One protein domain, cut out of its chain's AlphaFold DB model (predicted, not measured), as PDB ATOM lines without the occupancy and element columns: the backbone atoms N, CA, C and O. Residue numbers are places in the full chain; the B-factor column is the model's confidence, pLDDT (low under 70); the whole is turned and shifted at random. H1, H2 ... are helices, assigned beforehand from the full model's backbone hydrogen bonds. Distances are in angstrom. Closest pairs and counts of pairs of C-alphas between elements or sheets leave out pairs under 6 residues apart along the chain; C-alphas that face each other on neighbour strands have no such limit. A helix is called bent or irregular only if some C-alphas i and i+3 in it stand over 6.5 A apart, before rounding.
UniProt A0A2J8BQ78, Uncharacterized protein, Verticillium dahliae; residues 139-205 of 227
ATOM      1  N   PHE A 139      34.143   3.270 -57.014       49.28
ATOM      2  CA  PHE A 139      35.516   3.726 -57.218       49.28
ATOM      3  C   PHE A 139      36.297   4.089 -55.947       49.28
ATOM      4  O   PHE A 139      37.516   4.137 -56.035       49.28
ATOM      5  N   GLN A 140      35.661   4.333 -54.795       53.25
ATOM      6  CA  GLN A 140      36.381   4.680 -53.560       53.25
ATOM      7  C   GLN A 140      36.594   3.511 -52.594       53.25
ATOM      8  O   GLN A 140      37.252   3.702 -51.579       53.25
ATOM      9  N   GLN A 141      36.039   2.320 -52.853       52.19
ATOM     10  CA  GLN A 141      36.118   1.208 -51.890       52.19
ATOM     11  C   GLN A 141      36.930   0.005 -52.364       52.19
ATOM     12  O   GLN A 141      37.267  -0.845 -51.542       52.19
ATOM     13  N   THR A 142      37.280  -0.074 -53.650       56.03
ATOM     14  CA  THR A 142      38.192  -1.118 -54.138       56.03
ATOM     15  C   THR A 142      39.565  -0.489 -54.366       56.03
ATOM     16  O   THR A 142      39.663   0.370 -55.242       56.03
ATOM     17  N   PRO A 143      40.605  -0.874 -53.599       56.06
ATOM     18  CA  PRO A 143      41.975  -0.439 -53.857       56.06
ATOM     19  C   PRO A 143      42.338  -0.697 -55.321       56.06
ATOM     20  O   PRO A 143      42.162  -1.811 -55.822       56.06
ATOM     21  N   TRP A 144      42.791   0.341 -56.012       59.75
ATOM     22  CA  TRP A 144      43.023   0.331 -57.452       59.75
ATOM     23  C   TRP A 144      44.406  -0.217 -57.808       59.75
ATOM     24  O   TRP A 144      44.535  -0.910 -58.818       59.75
ATOM     25  N   LEU A 145      45.439   0.069 -57.003       60.84
ATOM     26  CA  LEU A 145      46.829  -0.277 -57.348       60.84
ATOM     27  C   LEU A 145      47.418  -1.399 -56.483       60.84
ATOM     28  O   LEU A 145      48.395  -2.036 -56.885       60.84
ATOM     29  N   ARG A 146      46.862  -1.654 -55.294       60.50
ATOM     30  CA  ARG A 146      47.437  -2.575 -54.300       60.50
ATOM     31  C   ARG A 146      46.384  -3.552 -53.773       60.50
ATOM     32  O   ARG A 146      45.464  -3.156 -53.068       60.50
ATOM     33  N   ASN A 147      46.540  -4.849 -54.044       58.66
ATOM     34  CA  ASN A 147      45.757  -5.882 -53.359       58.66
ATOM     35  C   ASN A 147      46.334  -6.158 -51.954       58.66
ATOM     36  O   ASN A 147      47.529  -5.969 -51.702       58.66
ATOM     37  N   THR A 148      45.499  -6.637 -51.031       55.78
ATOM     38  CA  THR A 148      45.893  -6.952 -49.644       55.78
ATOM     39  C   THR A 148      46.956  -8.050 -49.556       55.78
ATOM     40  O   THR A 148      47.675  -8.123 -48.565       55.78
ATOM     41  N   SER A 149      47.097  -8.879 -50.597       59.31
ATOM     42  CA  SER A 149      48.131  -9.914 -50.700       59.31
ATOM     43  C   SER A 149      49.505  -9.391 -51.143       59.31
ATOM     44  O   SER A 149      50.488 -10.113 -50.998       59.31
ATOM     45  N   SER A 150      49.611  -8.151 -51.640       61.25
ATOM     46  CA  SER A 150      50.897  -7.521 -51.996       61.25
ATOM     47  C   SER A 150      51.677  -7.003 -50.788       61.25
ATOM     48  O   SER A 150      52.870  -6.715 -50.899       61.25
ATOM     49  N   PHE A 151      51.019  -6.868 -49.635       61.47
ATOM     50  CA  PHE A 151      51.643  -6.375 -48.417       61.47
ATOM     51  C   PHE A 151      52.190  -7.550 -47.606       61.47
ATOM     52  O   PHE A 151      51.439  -8.398 -47.125       61.47
ATOM     53  N   ALA A 152      53.510  -7.604 -47.425       61.16
ATOM     54  CA  ALA A 152      54.103  -8.559 -46.500       61.16
ATOM     55  C   ALA A 152      53.591  -8.251 -45.080       61.16
ATOM     56  O   ALA A 152      53.774  -7.139 -44.581       61.16
ATOM     57  N   ASN A 153      52.946  -9.227 -44.432       62.47
ATOM     58  CA  ASN A 153      52.403  -9.117 -43.070       62.47
ATOM     59  C   ASN A 153      53.525  -9.151 -42.012       62.47
ATOM     60  O   ASN A 153      53.530  -9.984 -41.106       62.47
ATOM     61  N   SER A 154      54.517  -8.276 -42.157       60.03
ATOM     62  CA  SER A 154      55.512  -8.000 -41.130       60.03
ATOM     63  C   SER A 154      55.062  -6.778 -40.327       60.03
ATOM     64  O   SER A 154      54.462  -5.831 -40.846       60.03
ATOM     65  N   SER A 155      55.339  -6.783 -39.025       63.34
ATOM     66  CA  SER A 155      55.060  -5.638 -38.150       63.34
ATOM     67  C   SER A 155      55.794  -4.369 -38.599       63.34
ATOM     68  O   SER A 155      55.280  -3.270 -38.394       63.34
ATOM     69  N   GLU A 156      56.950  -4.512 -39.252       70.12
ATOM     70  CA  GLU A 156      57.784  -3.411 -39.742       70.12
ATOM     71  C   GLU A 156      57.124  -2.581 -40.848       70.12
ATOM     72  O   GLU A 156      57.392  -1.382 -40.953       70.12
ATOM     73  N   HIS A 157      56.247  -3.182 -41.660       67.69
ATOM     74  CA  HIS A 157      55.596  -2.480 -42.767       67.69
ATOM     75  C   HIS A 157      54.294  -1.770 -42.371       67.69
ATOM     76  O   HIS A 157      53.795  -0.954 -43.147       67.69
ATOM     77  N   ARG A 158      53.768  -1.980 -41.152       68.69
ATOM     78  CA  ARG A 158      52.515  -1.343 -40.691       68.69
ATOM     79  C   ARG A 158      52.550   0.186 -40.736       68.69
ATOM     80  O   ARG A 158      51.530   0.799 -41.021       68.69
ATOM     81  N   LYS A 159      53.721   0.798 -40.532       76.69
ATOM     82  CA  LYS A 159      53.905   2.261 -40.619       76.69
ATOM     83  C   LYS A 159      53.585   2.855 -41.996       76.69
ATOM     84  O   LYS A 159      53.334   4.049 -42.082       76.69
ATOM     85  N   TYR A 160      53.601   2.049 -43.057       73.19
ATOM     86  CA  TYR A 160      53.344   2.511 -44.424       73.19
ATOM     87  C   TYR A 160      51.889   2.304 -44.864       73.19
ATOM     88  O   TYR A 160      51.486   2.846 -45.889       73.19
ATOM     89  N   VAL A 161      51.097   1.548 -44.095       75.00
ATOM     90  CA  VAL A 161      49.708   1.213 -44.443       75.00
ATOM     91  C   VAL A 161      48.834   2.462 -44.495       75.00
ATOM     92  O   VAL A 161      48.070   2.620 -45.437       75.00
ATOM     93  N   ASP A 162      48.987   3.375 -43.535       75.25
ATOM     94  CA  ASP A 162      48.189   4.606 -43.478       75.25
ATOM     95  C   ASP A 162      48.409   5.498 -44.715       75.25
ATOM     96  O   ASP A 162      47.461   6.013 -45.304       75.25
ATOM     97  N   GLY A 163      49.662   5.597 -45.180       78.12
ATOM     98  CA  GLY A 163      50.010   6.322 -46.404       78.12
ATOM     99  C   GLY A 163      49.389   5.702 -47.657       78.12
ATOM    100  O   GLY A 163      48.803   6.422 -48.460       78.12
ATOM    101  N   VAL A 164      49.454   4.371 -47.784       76.19
ATOM    102  CA  VAL A 164      48.842   3.633 -48.903       76.19
ATOM    103  C   VAL A 164      47.320   3.781 -48.891       76.19
ATOM    104  O   VAL A 164      46.724   4.066 -49.922       76.19
ATOM    105  N   LEU A 165      46.676   3.652 -47.730       74.31
ATOM    106  CA  LEU A 165      45.224   3.814 -47.616       74.31
ATOM    107  C   LEU A 165      44.774   5.230 -47.985       74.31
ATOM    108  O   LEU A 165      43.753   5.392 -48.644       74.31
ATOM    109  N   LYS A 166      45.543   6.252 -47.602       74.94
ATOM    110  CA  LYS A 166      45.254   7.647 -47.953       74.94
ATOM    111  C   LYS A 166      45.415   7.927 -49.450       74.94
ATOM    112  O   LYS A 166      44.682   8.751 -49.991       74.94
ATOM    113  N   GLU A 167      46.366   7.263 -50.103       75.44
ATOM    114  CA  GLU A 167      46.580   7.349 -51.551       75.44
ATOM    115  C   GLU A 167      45.457   6.648 -52.337       75.44
ATOM    116  O   GLU A 167      44.962   7.202 -53.313       75.44
ATOM    117  N   GLU A 168      45.003   5.476 -51.878       70.75
ATOM    118  CA  GLU A 168      43.981   4.659 -52.558       70.75
ATOM    119  C   GLU A 168      42.541   5.134 -52.301       70.75
ATOM    120  O   GLU A 168      41.714   5.146 -53.209       70.75
ATOM    121  N   LEU A 169      42.216   5.506 -51.057       71.06
ATOM    122  CA  LEU A 169      40.840   5.785 -50.612       71.06
ATOM    123  C   LEU A 169      40.545   7.289 -50.485       71.06
ATOM    124  O   LEU A 169      39.401   7.687 -50.259       71.06
ATOM    125  N   GLY A 170      41.563   8.141 -50.638       72.19
ATOM    126  CA  GLY A 170      41.440   9.587 -50.484       72.19
ATOM    127  C   GLY A 170      41.326  10.037 -49.014       72.19
ATOM    128  O   GLY A 170      41.822   9.362 -48.107       72.19
ATOM    129  N   PRO A 171      40.741  11.219 -48.736       70.75
ATOM    130  CA  PRO A 171      40.648  11.750 -47.378       70.75
ATOM    131  C   PRO A 171      39.753  10.871 -46.492       70.75
ATOM    132  O   PRO A 171      38.534  10.848 -46.638       70.75
ATOM    133  N   MET A 172      40.376  10.182 -45.536       70.69
ATOM    134  CA  MET A 172      39.692   9.400 -44.509       70.69
ATOM    135  C   MET A 172      39.398  10.282 -43.291       70.69
ATOM    136  O   MET A 172      40.302  10.904 -42.729       70.69
ATOM    137  N   TYR A 173      38.137  10.333 -42.867       72.19
ATOM    138  CA  TYR A 173      37.728  11.061 -41.668       72.19
ATOM    139  C   TYR A 173      37.707  10.114 -40.472       72.19
ATOM    140  O   TYR A 173      36.925   9.166 -40.434       72.19
ATOM    141  N   VAL A 174      38.549  10.390 -39.480       74.69
ATOM    142  CA  VAL A 174      38.559   9.669 -38.202       74.69
ATOM    143  C   VAL A 174      37.812  10.507 -37.165       74.69
ATOM    144  O   VAL A 174      37.929  11.731 -37.154       74.69
ATOM    145  N   GLY A 175      37.037   9.858 -36.294       74.81
ATOM    146  CA  GLY A 175      36.343  10.548 -35.200       74.81
ATOM    147  C   GLY A 175      35.161  11.408 -35.658       74.81
ATOM    148  O   GLY A 175      34.980  12.525 -35.174       74.81
ATOM    149  N   LEU A 176      34.356  10.901 -36.597       79.75
ATOM    150  CA  LEU A 176      33.092  11.529 -36.988       79.75
ATOM    151  C   LEU A 176      32.209  11.756 -35.750       79.75
ATOM    152  O   LEU A 176      31.896  10.821 -35.009       79.75
ATOM    153  N   ARG A 177      31.800  13.010 -35.526       85.06
ATOM    154  CA  ARG A 177      30.902  13.360 -34.416       85.06
ATOM    155  C   ARG A 177      29.567  12.638 -34.586       85.06
ATOM    156  O   ARG A 177      29.054  12.560 -35.697       85.06
ATOM    157  N   ASN A 178      29.006  12.145 -33.481       85.38
ATOM    158  CA  ASN A 178      27.709  11.458 -33.428       85.38
ATOM    159  C   ASN A 178      27.592  10.236 -34.362       85.38
ATOM    160  O   ASN A 178      26.485   9.861 -34.743       85.38
ATOM    161  N   PHE A 179      28.710   9.613 -34.755       84.38
ATOM    162  CA  PHE A 179      28.707   8.459 -35.660       84.38
ATOM    163  C   PHE A 179      27.828   7.316 -35.140       84.38
ATOM    164  O   PHE A 179      26.984   6.804 -35.874       84.38
ATOM    165  N   HIS A 180      27.992   6.960 -33.863       82.00
ATOM    166  CA  HIS A 180      27.222   5.891 -33.235       82.00
ATOM    167  C   HIS A 180      25.716   6.168 -33.319       82.00
ATOM    168  O   HIS A 180      24.970   5.361 -33.863       82.00
ATOM    169  N   ASP A 181      25.278   7.346 -32.884       82.94
ATOM    170  CA  ASP A 181      23.853   7.689 -32.867       82.94
ATOM    171  C   ASP A 181      23.264   7.787 -34.280       82.94
ATOM    172  O   ASP A 181      22.140   7.350 -34.513       82.94
ATOM    173  N   THR A 182      24.037   8.302 -35.241       86.50
ATOM    174  CA  THR A 182      23.593   8.489 -36.632       86.50
ATOM    175  C   THR A 182      23.318   7.163 -37.338       86.50
ATOM    176  O   THR A 182      22.336   7.053 -38.069       86.50
ATOM    177  N   TYR A 183      24.181   6.163 -37.148       82.31
ATOM    178  CA  TYR A 183      24.086   4.890 -37.872       82.31
ATOM    179  C   TYR A 183      23.444   3.771 -37.053       82.31
ATOM    180  O   TYR A 183      22.816   2.881 -37.623       82.31
ATOM    181  N   PHE A 184      23.586   3.815 -35.732       85.50
ATOM    182  CA  PHE A 184      23.213   2.722 -34.840       85.50
ATOM    183  C   PHE A 184      22.175   3.110 -33.784       85.50
ATOM    184  O   PHE A 184      21.649   2.226 -33.115       85.50
ATOM    185  N   GLY A 185      21.805   4.391 -33.659       85.56
ATOM    186  CA  GLY A 185      20.842   4.852 -32.649       85.56
ATOM    187  C   GLY A 185      19.431   4.261 -32.783       85.56
ATOM    188  O   GLY A 185      18.689   4.228 -31.808       85.56
ATOM    189  N   GLY A 186      19.060   3.766 -33.969       87.19
ATOM    190  CA  GLY A 186      17.788   3.069 -34.205       87.19
ATOM    191  C   GLY A 186      17.819   1.562 -33.924       87.19
ATOM    192  O   GLY A 186      16.782   0.909 -34.028       87.19
ATOM    193  N   VAL A 187      18.984   0.991 -33.607       87.00
ATOM    194  CA  VAL A 187      19.126  -0.443 -33.340       87.00
ATOM    195  C   VAL A 187      18.863  -0.695 -31.860       87.00
ATOM    196  O   VAL A 187      19.689  -0.376 -31.004       87.00
ATOM    197  N   ALA A 188      17.700  -1.270 -31.562       89.62
ATOM    198  CA  ALA A 188      17.334  -1.641 -30.202       89.62
ATOM    199  C   ALA A 188      18.359  -2.616 -29.598       89.62
ATOM    200  O   ALA A 188      18.837  -3.525 -30.276       89.62
ATOM    201  N   ASP A 189      18.694  -2.397 -28.326       89.94
ATOM    202  CA  ASP A 189      19.552  -3.258 -27.500       89.94
ATOM    203  C   ASP A 189      20.963  -3.541 -28.043       89.94
ATOM    204  O   ASP A 189      21.672  -4.389 -27.498       89.94
ATOM    205  N   LEU A 190      21.429  -2.806 -29.062       88.38
ATOM    206  CA  LEU A 190      22.757  -3.006 -29.646       88.38
ATOM    207  C   LEU A 190      23.865  -2.873 -28.600       88.38
ATOM    208  O   LEU A 190      24.779  -3.693 -28.555       88.38
ATOM    209  N   GLN A 191      23.768  -1.852 -27.747       85.69
ATOM    210  CA  GLN A 191      24.744  -1.619 -26.690       85.69
ATOM    211  C   GLN A 191      24.796  -2.812 -25.729       85.69
ATOM    212  O   GLN A 191      25.870  -3.368 -25.504       85.69
ATOM    213  N   THR A 192      23.636  -3.268 -25.257       89.00
ATOM    214  CA  THR A 192      23.501  -4.423 -24.360       89.00
ATOM    215  C   THR A 192      24.061  -5.700 -24.987       89.00
ATOM    216  O   THR A 192      24.862  -6.396 -24.365       89.00
ATOM    217  N   ALA A 193      23.696  -5.994 -26.238       88.56
ATOM    218  CA  ALA A 193      24.165  -7.180 -26.950       88.56
ATOM    219  C   ALA A 193      25.681  -7.142 -27.199       88.56
ATOM    220  O   ALA A 193      26.371  -8.143 -27.010       88.56
ATOM    221  N   SER A 194      26.213  -5.976 -27.583       87.19
ATOM    222  CA  SER A 194      27.648  -5.795 -27.816       87.19
ATOM    223  C   SER A 194      28.467  -5.959 -26.536       87.19
ATOM    224  O   SER A 194      29.534  -6.570 -26.568       87.19
ATOM    225  N   GLN A 195      27.947  -5.477 -25.404       88.31
ATOM    226  CA  GLN A 195      28.589  -5.615 -24.105       88.31
ATOM    227  C   GLN A 195      28.624  -7.077 -23.655       88.31
ATOM    228  O   GLN A 195      29.696  -7.570 -23.315       88.31
ATOM    229  N   ALA A 196      27.494  -7.785 -23.726       90.62
ATOM    230  CA  ALA A 196      27.428  -9.200 -23.363       90.62
ATOM    231  C   ALA A 196      28.391 -10.053 -24.209       90.62
ATOM    232  O   ALA A 196      29.092 -10.919 -23.689       90.62
ATOM    233  N   PHE A 197      28.475  -9.769 -25.513       86.06
ATOM    234  CA  PHE A 197      29.435 -10.421 -26.401       86.06
ATOM    235  C   PHE A 197      30.889 -10.101 -26.019       86.06
ATOM    236  O   PHE A 197      31.733 -10.994 -25.988       86.06
ATOM    237  N   PHE A 198      31.196  -8.841 -25.700       86.56
ATOM    238  CA  PHE A 198      32.547  -8.443 -25.309       86.56
ATOM    239  C   PHE A 198      32.988  -9.110 -24.000       86.56
ATOM    240  O   PHE A 198      34.103  -9.622 -23.920       86.56
ATOM    241  N   GLU A 199      32.108  -9.151 -23.000       88.00
ATOM    242  CA  GLU A 199      32.334  -9.850 -21.731       88.00
ATOM    243  C   GLU A 199      32.602 -11.341 -21.971       88.00
ATOM    244  O   GLU A 199      33.606 -11.867 -21.490       88.00
ATOM    245  N   GLN A 200      31.804 -11.986 -22.827       81.25
ATOM    246  CA  GLN A 200      32.013 -13.377 -23.228       81.25
ATOM    247  C   GLN A 200      33.389 -13.605 -23.880       81.25
ATOM    248  O   GLN A 200      34.055 -14.600 -23.591       81.25
ATOM    249  N   CYS A 201      33.852 -12.696 -24.743       78.88
ATOM    250  CA  CYS A 201      35.177 -12.798 -25.361       78.88
ATOM    251  C   CYS A 201      36.325 -12.618 -24.355       78.88
ATOM    252  O   CYS A 201      37.370 -13.255 -24.497       78.88
ATOM    253  N   VAL A 202      36.148 -11.758 -23.349       82.62
ATOM    254  CA  VAL A 202      37.141 -11.532 -22.289       82.62
ATOM    255  C   VAL A 202      37.207 -12.728 -21.337       82.62
ATOM    256  O   VAL A 202      38.304 -13.160 -20.983       82.62
ATOM    257  N   GLU A 203      36.059 -13.300 -20.967       76.50
ATOM    258  CA  GLU A 203      35.975 -14.496 -20.121       76.50
ATOM    259  C   GLU A 203      36.529 -15.749 -20.814       76.50
ATOM    260  O   GLU A 203      37.166 -16.580 -20.167       76.50
ATOM    261  N   ALA A 204      36.365 -15.863 -22.137       68.00
ATOM    262  CA  ALA A 204      36.894 -16.974 -22.932       68.00
ATOM    263  C   ALA A 204      38.428 -16.951 -23.120       68.00
ATOM    264  O   ALA A 204      38.986 -17.868 -23.722       68.00
ATOM    265  N   GLY A 205      39.131 -15.937 -22.599       58.41
ATOM    266  CA  GLY A 205      40.593 -15.914 -22.510       58.41
ATOM    267  C   GLY A 205      41.354 -15.719 -23.828       58.41
ATOM    268  O   GLY A 205      42.583 -15.780 -23.811       58.41
TER     269      GLY A 205
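What this domain is: This is residues 139 to 205 of the 227 residues of an uncharacterized protein of Verticillium dahliae (UniProt A0A2J8BQ78). The model is an open arch with two helical legs, H1 and H3, and between their far-spaced ends a bridge, residues 170 to 189, that holds the short helix H2. The unnamed stretch of residues 139 to 154 comes first, along the H1 leg, and then turns into H1; the space between the two legs is empty. The printed part has 67 residues with three named helices, in the order H1, H2, H3, and no named strand; the class is all helix. It is extended, with a radius of gyration of the C-alphas of 17.4 A, and flat in outline, spanning 40 by 33 by 18 A.

How they stand to each other: H1, residues 155 to 169, is apart from H2, residues 179 to 184, and from H3, residues 190 to 203. A short link of 9 residues joins H1 to H2, and a tight link of 5 residues joins H2 to H3. H2 and H3 are close but not clearly touching: their closest C-alphas, those of Phe 184 and Leu 190, are 7.7 A apart. Their lines are about perpendicular, at 80 degrees. Every O i to N i+4 pair is within hydrogen-bond range in H2 and H3; in H1 it is 6 of 11.

Where its parts are: H1 begins with C-alpha 155 at (55.060, -5.638, -38.150) and measures 22.1 A. It is irregular, but only just: C-alphas 156 and 159 are 6.9 A apart. H2 measures 8.0 A. H3 measures 19.9 A and ends with C-alpha 203 at (35.975, -14.496, -20.121).

The domain as a whole: The two C-alphas farthest apart, those of Glu 156 and Ala 188, are 41.6 A apart. Residues 152 to 159, of which 155 to 159 belong to H1, and residues 173 to 205 stand free. The printed part has no cut. Its mean pLDDT is 74.2, with residues 139 to 155, 157 to 158 and 204 to 205 under 70.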